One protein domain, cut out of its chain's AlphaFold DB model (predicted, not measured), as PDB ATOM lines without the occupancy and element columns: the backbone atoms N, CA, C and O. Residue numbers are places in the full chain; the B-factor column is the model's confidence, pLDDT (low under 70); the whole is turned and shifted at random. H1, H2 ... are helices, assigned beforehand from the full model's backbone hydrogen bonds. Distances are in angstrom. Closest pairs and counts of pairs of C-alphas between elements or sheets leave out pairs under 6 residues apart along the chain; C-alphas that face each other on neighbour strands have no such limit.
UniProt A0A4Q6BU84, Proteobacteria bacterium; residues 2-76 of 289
ATOM      1  N   LYS A   2     -64.997  28.015 -50.305       91.75
ATOM      2  CA  LYS A   2     -64.295  28.823 -49.273       91.75
ATOM      3  C   LYS A   2     -63.729  28.010 -48.096       91.75
ATOM      4  O   LYS A   2     -62.585  28.211 -47.720       91.75
ATOM      5  N   GLN A   3     -64.503  27.070 -47.546       94.75
ATOM      6  CA  GLN A   3     -64.019  26.185 -46.475       94.75
ATOM      7  C   GLN A   3     -62.818  25.336 -46.923       94.75
ATOM      8  O   GLN A   3     -61.812  25.301 -46.225       94.75
ATOM      9  N   ALA A   4     -62.888  24.721 -48.111       90.88
ATOM     10  CA  ALA A   4     -61.784  23.937 -48.673       90.88
ATOM     11  C   ALA A   4     -60.501  24.775 -48.834       90.88
ATOM     12  O   ALA A   4     -59.425  24.323 -48.453       90.88
ATOM     13  N   TYR A   5     -60.624  26.018 -49.310       92.69
ATOM     14  CA  TYR A   5     -59.512  26.968 -49.397       92.69
ATOM     15  C   TYR A   5     -58.873  27.251 -48.028       92.69
ATOM     16  O   TYR A   5     -57.659  27.131 -47.877       92.69
ATOM     17  N   PHE A   6     -59.680  27.559 -47.004       94.62
ATOM     18  CA  PHE A   6     -59.154  27.840 -45.664       94.62
ATOM     19  C   PHE A   6     -58.479  26.626 -45.021       94.62
ATOM     20  O   PHE A   6     -57.409  26.780 -44.432       94.62
ATOM     21  N   HIS A   7     -59.047  25.426 -45.172       94.62
ATOM     22  CA  HIS A   7     -58.395  24.199 -44.712       94.62
ATOM     23  C   HIS A   7     -57.073  23.953 -45.446       94.62
ATOM     24  O   HIS A   7     -56.066  23.696 -44.797       94.62
ATOM     25  N   SER A   8     -57.042  24.132 -46.771       93.75
ATOM     26  CA  SER A   8     -55.827  23.944 -47.578       93.75
ATOM     27  C   SER A   8     -54.693  24.876 -47.139       93.75
ATOM     28  O   SER A   8     -53.555  24.434 -46.980       93.75
ATOM     29  N   ILE A   9     -54.995  26.150 -46.868       93.38
ATOM     30  CA  ILE A   9     -54.000  27.116 -46.375       93.38
ATOM     31  C   ILE A   9     -53.516  26.764 -44.976       93.38
ATOM     32  O   ILE A   9     -52.313  26.818 -44.722       93.38
ATOM     33  N   ALA A  10     -54.426  26.416 -44.065       95.19
ATOM     34  CA  ALA A  10     -54.053  26.033 -42.707       95.19
ATOM     35  C   ALA A  10     -53.106  24.823 -42.723       95.19
ATOM     36  O   ALA A  10     -52.054  24.860 -42.083       95.19
ATOM     37  N   THR A  11     -53.423  23.804 -43.526       93.56
ATOM     38  CA  THR A  11     -52.582  22.619 -43.715       93.56
ATOM     39  C   THR A  11     -51.230  22.971 -44.333       93.56
ATOM     40  O   THR A  11     -50.201  22.552 -43.809       93.56
ATOM     41  N   LEU A  12     -51.186  23.776 -45.400       92.50
ATOM     42  CA  LEU A  12     -49.924  24.162 -46.039       92.50
ATOM     43  C   LEU A  12     -49.027  24.984 -45.102       92.50
ATOM     44  O   LEU A  12     -47.815  24.772 -45.058       92.50
ATOM     45  N   ASN A  13     -49.609  25.902 -44.330       92.69
ATOM     46  CA  ASN A  13     -48.868  26.669 -43.330       92.69
ATOM     47  C   ASN A  13     -48.306  25.759 -42.236       92.69
ATOM     48  O   ASN A  13     -47.150  25.922 -41.852       92.69
ATOM     49  N   TYR A  14     -49.089  24.780 -41.781       91.56
ATOM     50  CA  TYR A  14     -48.635  23.792 -40.810       91.56
ATOM     51  C   TYR A  14     -47.483  22.934 -41.356       91.56
ATOM     52  O   TYR A  14     -46.454  22.819 -40.698       91.56
ATOM     53  N   ILE A  15     -47.591  22.430 -42.592       90.00
ATOM     54  CA  ILE A  15     -46.517  21.671 -43.259       90.00
ATOM     55  C   ILE A  15     -45.235  22.504 -43.344       90.00
ATOM     56  O   ILE A  15     -44.171  22.029 -42.961       90.00
ATOM     57  N   ARG A  16     -45.322  23.765 -43.786       89.81
ATOM     58  CA  ARG A  16     -44.157  24.666 -43.879       89.81
ATOM     59  C   ARG A  16     -43.516  24.943 -42.520       89.81
ATOM     60  O   ARG A  16     -42.299  25.096 -42.448       89.81
ATOM     61  N   ALA A  17     -44.321  25.044 -41.465       87.88
ATOM     62  CA  ALA A  17     -43.820  25.210 -40.107       87.88
ATOM     63  C   ALA A  17     -43.113  23.941 -39.612       87.88
ATOM     64  O   ALA A  17     -42.040  24.047 -39.029       87.88
ATOM     65  N   LEU A  18     -43.658  22.752 -39.893       84.00
ATOM     66  CA  LEU A  18     -43.031  21.476 -39.541       84.00
ATOM     67  C   LEU A  18     -41.699  21.268 -40.269       84.00
ATOM     68  O   LEU A  18     -40.693  20.971 -39.628       84.00
ATOM     69  N   THR A  19     -41.663  21.462 -41.590       82.44
ATOM     70  CA  THR A  19     -40.453  21.197 -42.387       82.44
ATOM     71  C   THR A  19     -39.306  22.148 -42.060       82.44
ATOM     72  O   THR A  19     -38.151  21.740 -42.123       82.44
ATOM     73  N   LYS A  20     -39.610  23.394 -41.671       79.62
ATOM     74  CA  LYS A  20     -38.611  24.387 -41.235       79.62
ATOM     75  C   LYS A  20     -38.317  24.351 -39.736       79.62
ATOM     76  O   LYS A  20     -37.309  24.898 -39.306       79.62
ATOM     77  N   GLY A  21     -39.196  23.747 -38.941       73.75
ATOM     78  CA  GLY A  21     -39.111  23.696 -37.481       73.75
ATOM     79  C   GLY A  21     -38.246  22.559 -36.935       73.75
ATOM     80  O   GLY A  21     -38.357  22.249 -35.754       73.75
ATOM     81  N   GLY A  22     -37.438  21.908 -37.779       71.81
ATOM     82  CA  GLY A  22     -36.555  20.803 -37.393       71.81
ATOM     83  C   GLY A  22     -37.220  19.425 -37.352       71.81
ATOM     84  O   GLY A  22     -36.527  18.439 -37.149       71.81
ATOM     85  N   PHE A  23     -38.533  19.305 -37.600       71.88
ATOM     86  CA  PHE A  23     -39.173  17.984 -37.679       71.88
ATOM     87  C   PHE A  23     -38.631  17.163 -38.854       71.88
ATOM     88  O   PHE A  23     -38.540  15.951 -38.758       71.88
ATOM     89  N   ALA A  24     -38.264  17.802 -39.964       72.56
ATOM     90  CA  ALA A  24     -37.718  17.121 -41.137       72.56
ATOM     91  C   ALA A  24     -36.183  16.955 -41.095       72.56
ATOM     92  O   ALA A  24     -35.585  16.633 -42.118       72.56
ATOM     93  N   ASP A  25     -35.555  17.205 -39.942       73.25
ATOM     94  CA  ASP A  25     -34.108  17.124 -39.772       73.25
ATOM     95  C   ASP A  25     -33.631  15.664 -39.721       73.25
ATOM     96  O   ASP A  25     -33.977  14.900 -38.815       73.25
ATOM     97  N   LEU A  26     -32.792  15.285 -40.688       70.50
ATOM     98  CA  LEU A  26     -32.257  13.929 -40.805       70.50
ATOM     99  C   LEU A  26     -31.200  13.591 -39.744       70.50
ATOM    100  O   LEU A  26     -30.859  12.417 -39.614       70.50
ATOM    101  N   HIS A  27     -30.701  14.561 -38.970       70.19
ATOM    102  CA  HIS A  27     -29.787  14.297 -37.846       70.19
ATOM    103  C   HIS A  27     -30.513  13.698 -36.632       70.19
ATOM    104  O   HIS A  27     -29.892  13.060 -35.778       70.19
ATOM    105  N   HIS A  28     -31.837  13.878 -36.553       68.69
ATOM    106  CA  HIS A  28     -32.651  13.441 -35.421       68.69
ATOM    107  C   HIS A  28     -33.809  12.522 -35.839       68.69
ATOM    108  O   HIS A  28     -34.951  12.762 -35.437       68.69
ATOM    109  N   PRO A  29     -33.558  11.432 -36.588       64.56
ATOM    110  CA  PRO A  29     -34.618  10.553 -37.075       64.56
ATOM    111  C   PRO A  29     -35.442   9.908 -35.954       64.56
ATOM    112  O   PRO A  29     -36.618   9.620 -36.137       64.56
ATOM    113  N   GLN A  30     -34.852   9.722 -34.770       61.44
ATOM    114  CA  GLN A  30     -35.526   9.246 -33.559       61.44
ATOM    115  C   GLN A  30     -36.636  10.181 -33.049       61.44
ATOM    116  O   GLN A  30     -37.441   9.768 -32.218       61.44
ATOM    117  N   SER A  31     -36.659  11.443 -33.495       60.94
ATOM    118  CA  SER A  31     -37.725  12.401 -33.168       60.94
ATOM    119  C   SER A  31     -39.004  12.147 -33.961       60.94
ATOM    120  O   SER A  31     -40.087  12.562 -33.539       60.94
ATOM    121  N   TRP A  32     -38.905  11.423 -35.078       65.56
ATOM    122  CA  TRP A  32     -40.062  10.804 -35.695       65.56
ATOM    123  C   TRP A  32     -40.484   9.704 -34.732       65.56
ATOM    124  O   TRP A  32     -39.844   8.658 -34.672       65.56
ATOM    125  N   ASP A  33     -41.502   9.981 -33.913       55.00
ATOM    126  CA  ASP A  33     -42.142   9.001 -33.033       55.00
ATOM    127  C   ASP A  33     -42.778   7.931 -33.919       55.00
ATOM    128  O   ASP A  33     -43.977   7.946 -34.219       55.00
ATOM    129  N   LEU A  34     -41.928   7.048 -34.445       55.28
ATOM    130  CA  LEU A  34     -42.362   5.963 -35.275       55.28
ATOM    131  C   LEU A  34     -42.908   4.936 -34.322       55.28
ATOM    132  O   LEU A  34     -42.207   4.041 -33.845       55.28
ATOM    133  N   LYS A  35     -44.200   5.085 -34.051       52.41
ATOM    134  CA  LYS A  35     -45.040   4.074 -33.432       52.41
ATOM    135  C   LYS A  35     -45.175   2.895 -34.394       52.41
ATOM    136  O   LYS A  35     -46.271   2.497 -34.769       52.41
ATOM    137  N   PHE A  36     -44.052   2.287 -34.770       51.94
ATOM    138  CA  PHE A  36     -44.011   0.854 -34.956       51.94
ATOM    139  C   PHE A  36     -44.550   0.299 -33.645       51.94
ATOM    140  O   PHE A  36     -43.839   0.283 -32.635       51.94
ATOM    141  N   GLY A  37     -45.833  -0.075 -33.624       45.94
ATOM    142  CA  GLY A  37     -46.392  -0.820 -32.505       45.94
ATOM    143  C   GLY A  37     -45.390  -1.911 -32.143       45.94
ATOM    144  O   GLY A  37     -44.772  -2.482 -33.043       45.94
ATOM    145  N   GLY A  38     -45.151  -2.142 -30.849       44.66
ATOM    146  CA  GLY A  38     -43.988  -2.887 -30.337       44.66
ATOM    147  C   GLY A  38     -43.726  -4.282 -30.936       44.66
ATOM    148  O   GLY A  38     -42.678  -4.852 -30.656       44.66
ATOM    149  N   ASN A  39     -44.622  -4.789 -31.790       51.19
ATOM    150  CA  ASN A  39     -44.562  -6.059 -32.505       51.19
ATOM    151  C   ASN A  39     -44.522  -5.939 -34.047       51.19
ATOM    152  O   ASN A  39     -44.850  -6.911 -34.723       51.19
ATOM    153  N   ALA A  40     -44.160  -4.794 -34.637       57.22
ATOM    154  CA  ALA A  40     -44.092  -4.665 -36.097       57.22
ATOM    155  C   ALA A  40     -43.086  -5.681 -36.702       57.22
ATOM    156  O   ALA A  40     -41.893  -5.599 -36.387       57.22
ATOM    157  N   PRO A  41     -43.509  -6.608 -37.592       54.94
ATOM    158  CA  PRO A  41     -42.694  -7.748 -38.057       54.94
ATOM    159  C   PRO A  41     -41.385  -7.443 -38.806       54.94
ATOM    160  O   PRO A  41     -40.702  -8.372 -39.227       54.94
ATOM    161  N   LYS A  42     -41.010  -6.172 -38.982       62.94
ATOM    162  CA  LYS A  42     -39.765  -5.735 -39.645       62.94
ATOM    163  C   LYS A  42     -39.036  -4.608 -38.906       62.94
ATOM    164  O   LYS A  42     -38.186  -3.933 -39.486       62.94
ATOM    165  N   LYS A  43     -39.338  -4.406 -37.618       69.25
ATOM    166  CA  LYS A  43     -38.748  -3.334 -36.799       69.25
ATOM    167  C   LYS A  43     -37.213  -3.331 -36.830       69.25
ATOM    168  O   LYS A  43     -36.622  -2.286 -37.067       69.25
ATOM    169  N   SER A  44     -36.577  -4.494 -36.683       72.94
ATOM    170  CA  SER A  44     -35.111  -4.612 -36.705       72.94
ATOM    171  C   SER A  44     -34.492  -4.204 -38.046       72.94
ATOM    172  O   SER A  44     -33.391  -3.657 -38.098       72.94
ATOM    173  N   GLU A  45     -35.192  -4.454 -39.151       69.38
ATOM    174  CA  GLU A  45     -34.720  -4.096 -40.484       69.38
ATOM    175  C   GLU A  45     -34.821  -2.587 -40.730       69.38
ATOM    176  O   GLU A  45     -33.911  -1.997 -41.317       69.38
ATOM    177  N   TYR A  46     -35.886  -1.964 -40.217       69.94
ATOM    178  CA  TYR A  46     -36.046  -0.514 -40.191       69.94
ATOM    179  C   TYR A  46     -34.973   0.161 -39.328       69.94
ATOM    180  O   TYR A  46     -34.279   1.056 -39.806       69.94
ATOM    181  N   GLU A  47     -34.780  -0.308 -38.091       75.19
ATOM    182  CA  GLU A  47     -33.755   0.205 -37.172       75.19
ATOM    183  C   GLU A  47     -32.363   0.168 -37.812       75.19
ATOM    184  O   GLU A  47     -31.608   1.131 -37.709       75.19
ATOM    185  N   ARG A  48     -32.051  -0.893 -38.565       78.38
ATOM    186  CA  ARG A  48     -30.796  -1.000 -39.316       78.38
ATOM    187  C   ARG A  48     -30.665   0.051 -40.421       78.38
ATOM    188  O   ARG A  48     -29.572   0.570 -40.619       78.38
ATOM    189  N   ILE A  49     -31.731   0.358 -41.165       74.31
ATOM    190  CA  ILE A  49     -31.681   1.432 -42.172       74.31
ATOM    191  C   ILE A  49     -31.466   2.781 -41.501       74.31
ATOM    192  O   ILE A  49     -30.612   3.536 -41.955       74.31
ATOM    193  N   MET A  50     -32.200   3.068 -40.428       73.94
ATOM    194  CA  MET A  50     -32.053   4.334 -39.713       73.94
ATOM    195  C   MET A  50     -30.649   4.495 -39.148       73.94
ATOM    196  O   MET A  50     -30.057   5.558 -39.306       73.94
ATOM    197  N   HIS A  51     -30.087   3.421 -38.595       79.38
ATOM    198  CA  HIS A  51     -28.699   3.398 -38.155       79.38
ATOM    199  C   HIS A  51     -27.729   3.674 -39.311       79.38
ATOM    200  O   HIS A  51     -26.892   4.556 -39.193       79.38
ATOM    201  N   ASN A  52     -27.897   3.023 -40.467       81.25
ATOM    202  CA  ASN A  52     -27.045   3.267 -41.635       81.25
ATOM    203  C   ASN A  52     -27.153   4.706 -42.176       81.25
ATOM    204  O   ASN A  52     -26.160   5.253 -42.650       81.25
ATOM    205  N   ILE A  53     -28.349   5.309 -42.153       77.94
ATOM    206  CA  ILE A  53     -28.552   6.711 -42.554       77.94
ATOM    207  C   ILE A  53     -27.828   7.632 -41.575       77.94
ATOM    208  O   ILE A  53     -27.098   8.522 -42.003       77.94
ATOM    209  N   GLN A  54     -27.990   7.390 -40.274       77.44
ATOM    210  CA  GLN A  54     -27.329   8.164 -39.232       77.44
ATOM    211  C   GLN A  54     -25.802   8.051 -39.339       77.44
ATOM    212  O   GLN A  54     -25.118   9.070 -39.332       77.44
ATOM    213  N   ASP A  55     -25.271   6.843 -39.525       82.62
ATOM    214  CA  ASP A  55     -23.841   6.600 -39.719       82.62
ATOM    215  C   ASP A  55     -23.306   7.313 -40.968       82.62
ATOM    216  O   ASP A  55     -22.215   7.880 -40.936       82.62
ATOM    217  N   ALA A  56     -24.070   7.327 -42.066       82.50
ATOM    218  CA  ALA A  56     -23.691   8.041 -43.284       82.50
ATOM    219  C   ALA A  56     -23.651   9.564 -43.075       82.50
ATOM    220  O   ALA A  56     -22.734  10.218 -43.569       82.50
ATOM    221  N   ILE A  57     -24.606  10.124 -42.327       78.56
ATOM    222  CA  ILE A  57     -24.621  11.550 -41.963       78.56
ATOM    223  C   ILE A  57     -23.410  11.882 -41.088       78.56
ATOM    224  O   ILE A  57     -22.641  12.772 -41.441       78.56
ATOM    225  N   VAL A  58     -23.170  11.107 -40.025       81.94
ATOM    226  CA  VAL A  58     -22.002  11.276 -39.142       81.94
ATOM    227  C   VAL A  58     -20.694  11.160 -39.929       81.94
ATOM    228  O   VAL A  58     -19.757  11.925 -39.703       81.94
ATOM    229  N   PHE A  59     -20.617  10.235 -40.889       82.38
ATOM    230  CA  PHE A  59     -19.461  10.102 -41.770       82.38
ATOM    231  C   PHE A  59     -19.248  11.358 -42.625       82.38
ATOM    232  O   PHE A  59     -18.130  11.873 -42.660       82.38
ATOM    233  N   MET A  60     -20.295  11.889 -43.265       79.81
ATOM    234  CA  MET A  60     -20.211  13.139 -44.032       79.81
ATOM    235  C   MET A  60     -19.756  14.309 -43.148       79.81
ATOM    236  O   MET A  60     -18.814  15.021 -43.496       79.81
ATOM    237  N   GLU A  61     -20.338  14.469 -41.963       80.00
ATOM    238  CA  GLU A  61     -19.931  15.514 -41.018       80.00
ATOM    239  C   GLU A  61     -18.466  15.363 -40.583       80.00
ATOM    240  O   GLU A  61     -17.733  16.350 -40.518       80.00
ATOM    241  N   SER A  62     -17.999  14.129 -40.357       82.56
ATOM    242  CA  SER A  62     -16.605  13.853 -39.981       82.56
ATOM    243  C   SER A  62     -15.589  14.221 -41.071       82.56
ATOM    244  O   SER A  62     -14.431  14.507 -40.761       82.56
ATOM    245  N   LEU A  63     -16.019  14.273 -42.338       82.25
ATOM    246  CA  LEU A  63     -15.224  14.751 -43.473       82.25
ATOM    247  C   LEU A  63     -15.255  16.283 -43.629       82.25
ATOM    248  O   LEU A  63     -14.627  16.819 -44.543       82.25
ATOM    249  N   GLY A  64     -15.955  16.996 -42.741       70.38
ATOM    250  CA  GLY A  64     -16.070  18.455 -42.747       70.38
ATOM    251  C   GLY A  64     -17.129  18.999 -43.706       70.38
ATOM    252  O   GLY A  64     -17.184  20.212 -43.921       70.38
ATOM    253  N   THR A  65     -17.977  18.145 -44.288       66.81
ATOM    254  CA  THR A  65     -19.144  18.598 -45.055       66.81
ATOM    255  C   THR A  65     -20.312  18.829 -44.104       66.81
ATOM    256  O   THR A  65     -21.025  17.895 -43.749       66.81
ATOM    257  N   HIS A  66     -20.511  20.079 -43.694       62.44
ATOM    258  CA  HIS A  66     -21.749  20.514 -43.050       62.44
ATOM    259  C   HIS A  66     -22.732  20.960 -44.138       62.44
ATOM    260  O   HIS A  66     -22.672  22.094 -44.611       62.44
ATOM    261  N   GLU A  67     -23.612  20.062 -44.584       60.78
ATOM    262  CA  GLU A  67     -24.690  20.440 -45.498       60.78
ATOM    263  C   GLU A  67     -25.896  20.969 -44.711       60.78
ATOM    264  O   GLU A  67     -26.661  20.199 -44.135       60.78
ATOM    265  N   GLU A  68     -26.145  22.283 -44.774       60.03
ATOM    266  CA  GLU A  68     -27.385  22.900 -44.255       60.03
ATOM    267  C   GLU A  68     -28.660  22.246 -44.834       60.03
ATOM    268  O   GLU A  68     -29.725  22.277 -44.217       60.03
ATOM    269  N   LYS A  69     -28.553  21.607 -46.009       59.16
ATOM    270  CA  LYS A  69     -29.651  20.901 -46.685       59.16
ATOM    271  C   LYS A  69     -30.129  19.639 -45.965       59.16
ATOM    272  O   LYS A  69     -31.236  19.200 -46.245       59.16
ATOM    273  N   LEU A  70     -29.351  19.073 -45.041       64.00
ATOM    274  CA  LEU A  70     -29.768  17.903 -44.257       64.00
ATOM    275  C   LEU A  70     -30.744  18.265 -43.120       64.00
ATOM    276  O   LEU A  70     -31.428  17.385 -42.602       64.00
ATOM    277  N   GLY A  71     -30.841  19.553 -42.765       62.72
ATOM    278  CA  GLY A  71     -31.706  20.050 -41.688       62.72
ATOM    279  C   GLY A  71     -33.136  20.414 -42.105       62.72
ATOM    280  O   GLY A  71     -33.937  20.802 -41.256       62.72
ATOM    281  N   SER A  72     -33.481  20.338 -43.397       68.94
ATOM    282  CA  SER A  72     -34.836  20.635 -43.878       68.94
ATOM    283  C   SER A  72     -35.178  19.862 -45.149       68.94
ATOM    284  O   SER A  72     -34.309  19.585 -45.968       68.94
ATOM    285  N   VAL A  73     -36.462  19.554 -45.341       78.62
ATOM    286  CA  VAL A  73     -36.969  18.879 -46.544       78.62
ATOM    287  C   VAL A  73     -37.926  19.805 -47.284       78.62
ATOM    288  O   VAL A  73     -38.805  20.432 -46.683       78.62
ATOM    289  N   GLU A  74     -37.783  19.875 -48.605       85.19
ATOM    290  CA  GLU A  74     -38.765  20.528 -49.464       85.19
ATOM    291  C   GLU A  74     -39.993  19.626 -49.618       85.19
ATOM    292  O   GLU A  74     -39.906  18.500 -50.105       85.19
ATOM    293  N   PHE A  75     -41.152  20.128 -49.192       89.56
ATOM    294  CA  PHE A  75     -42.423  19.426 -49.314       89.56
ATOM    295  C   PHE A  75     -43.356  20.208 -50.235       89.56
ATOM    296  O   PHE A  75     -43.680  21.370 -49.971       89.56
ATOM    297  N   TYR A  76     -43.808  19.554 -51.302       94.56
ATOM    298  CA  TYR A  76     -44.699  20.135 -52.301       94.56
ATOM    299  C   TYR A  76     -46.120  19.591 -52.147       94.56
ATOM    300  O   TYR A  76     -46.343  18.477 -51.685       94.56
TER     301      TYR A  76
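Overview. This is residues 2 to 76 of the 289 residues of a protein of Proteobacteria bacterium (UniProt A0A4Q6BU84). Two long helices, H1 and H2, are held away from each other in a loose, flat model: H2 forms one side of an open frame, with the long unnamed link of residues 21 to 42 and the short helix H3 along the rest of it. The first half of H1, residues 2 to 11, sticks out from this frame as a free arm. The printed part has 75 residues with three named helices in the order H1, H2, H3 and no named strand, and its class is all helix. It is loose, with a radius of gyration of the C-alphas of 16.2 A, and spans 49 by 38 by 16 A.

Along the chain. H1, residues 2 to 20, begins with C-alpha 2 at (-64.295, 28.823, -49.273) and is 27.3 A long from first to last C-alpha. After residues 21 to 42, of which 29 to 31 are a helical run too short for a name, comes H2, residues 43 to 62, 28.2 A long, beginning with C-alpha 43 at (-38.748, -3.334, -36.799). H3, residues 68 to 71, is 5.8 A long and ends with C-alpha 71 at (-31.706, 20.050, -41.688).

Arrangement. H1 touches no helix. H1 and H2 are apart. H1 and H3 are only just apart, with their closest C-alphas at 8.2 A. H2 and H3 are also only just apart, at 8.5 A. In H1 and H2 every O i to N i+4 pair is within hydrogen-bond range; H3 is too short for such a pair, and its one O i to N i+3 pair is within range.

Size, cuts and confidence. The C-alphas of Lys 2 and Leu 63, the two farthest apart, are 51.4 A apart. The printed part has no cut. The link from H1 to H2 is long, with 22 residues, and that from H2 to H3 is tight, with 5. Residues 37 to 45, of which 43 to 45 belong to H2, stand free, and so do residues 59 to 64, of which 59 to 62 belong to H2. The mean pLDDT of the printed part is 75.2, and residues 28 to 43, 45 to 46 and 65 to 72 are under 70.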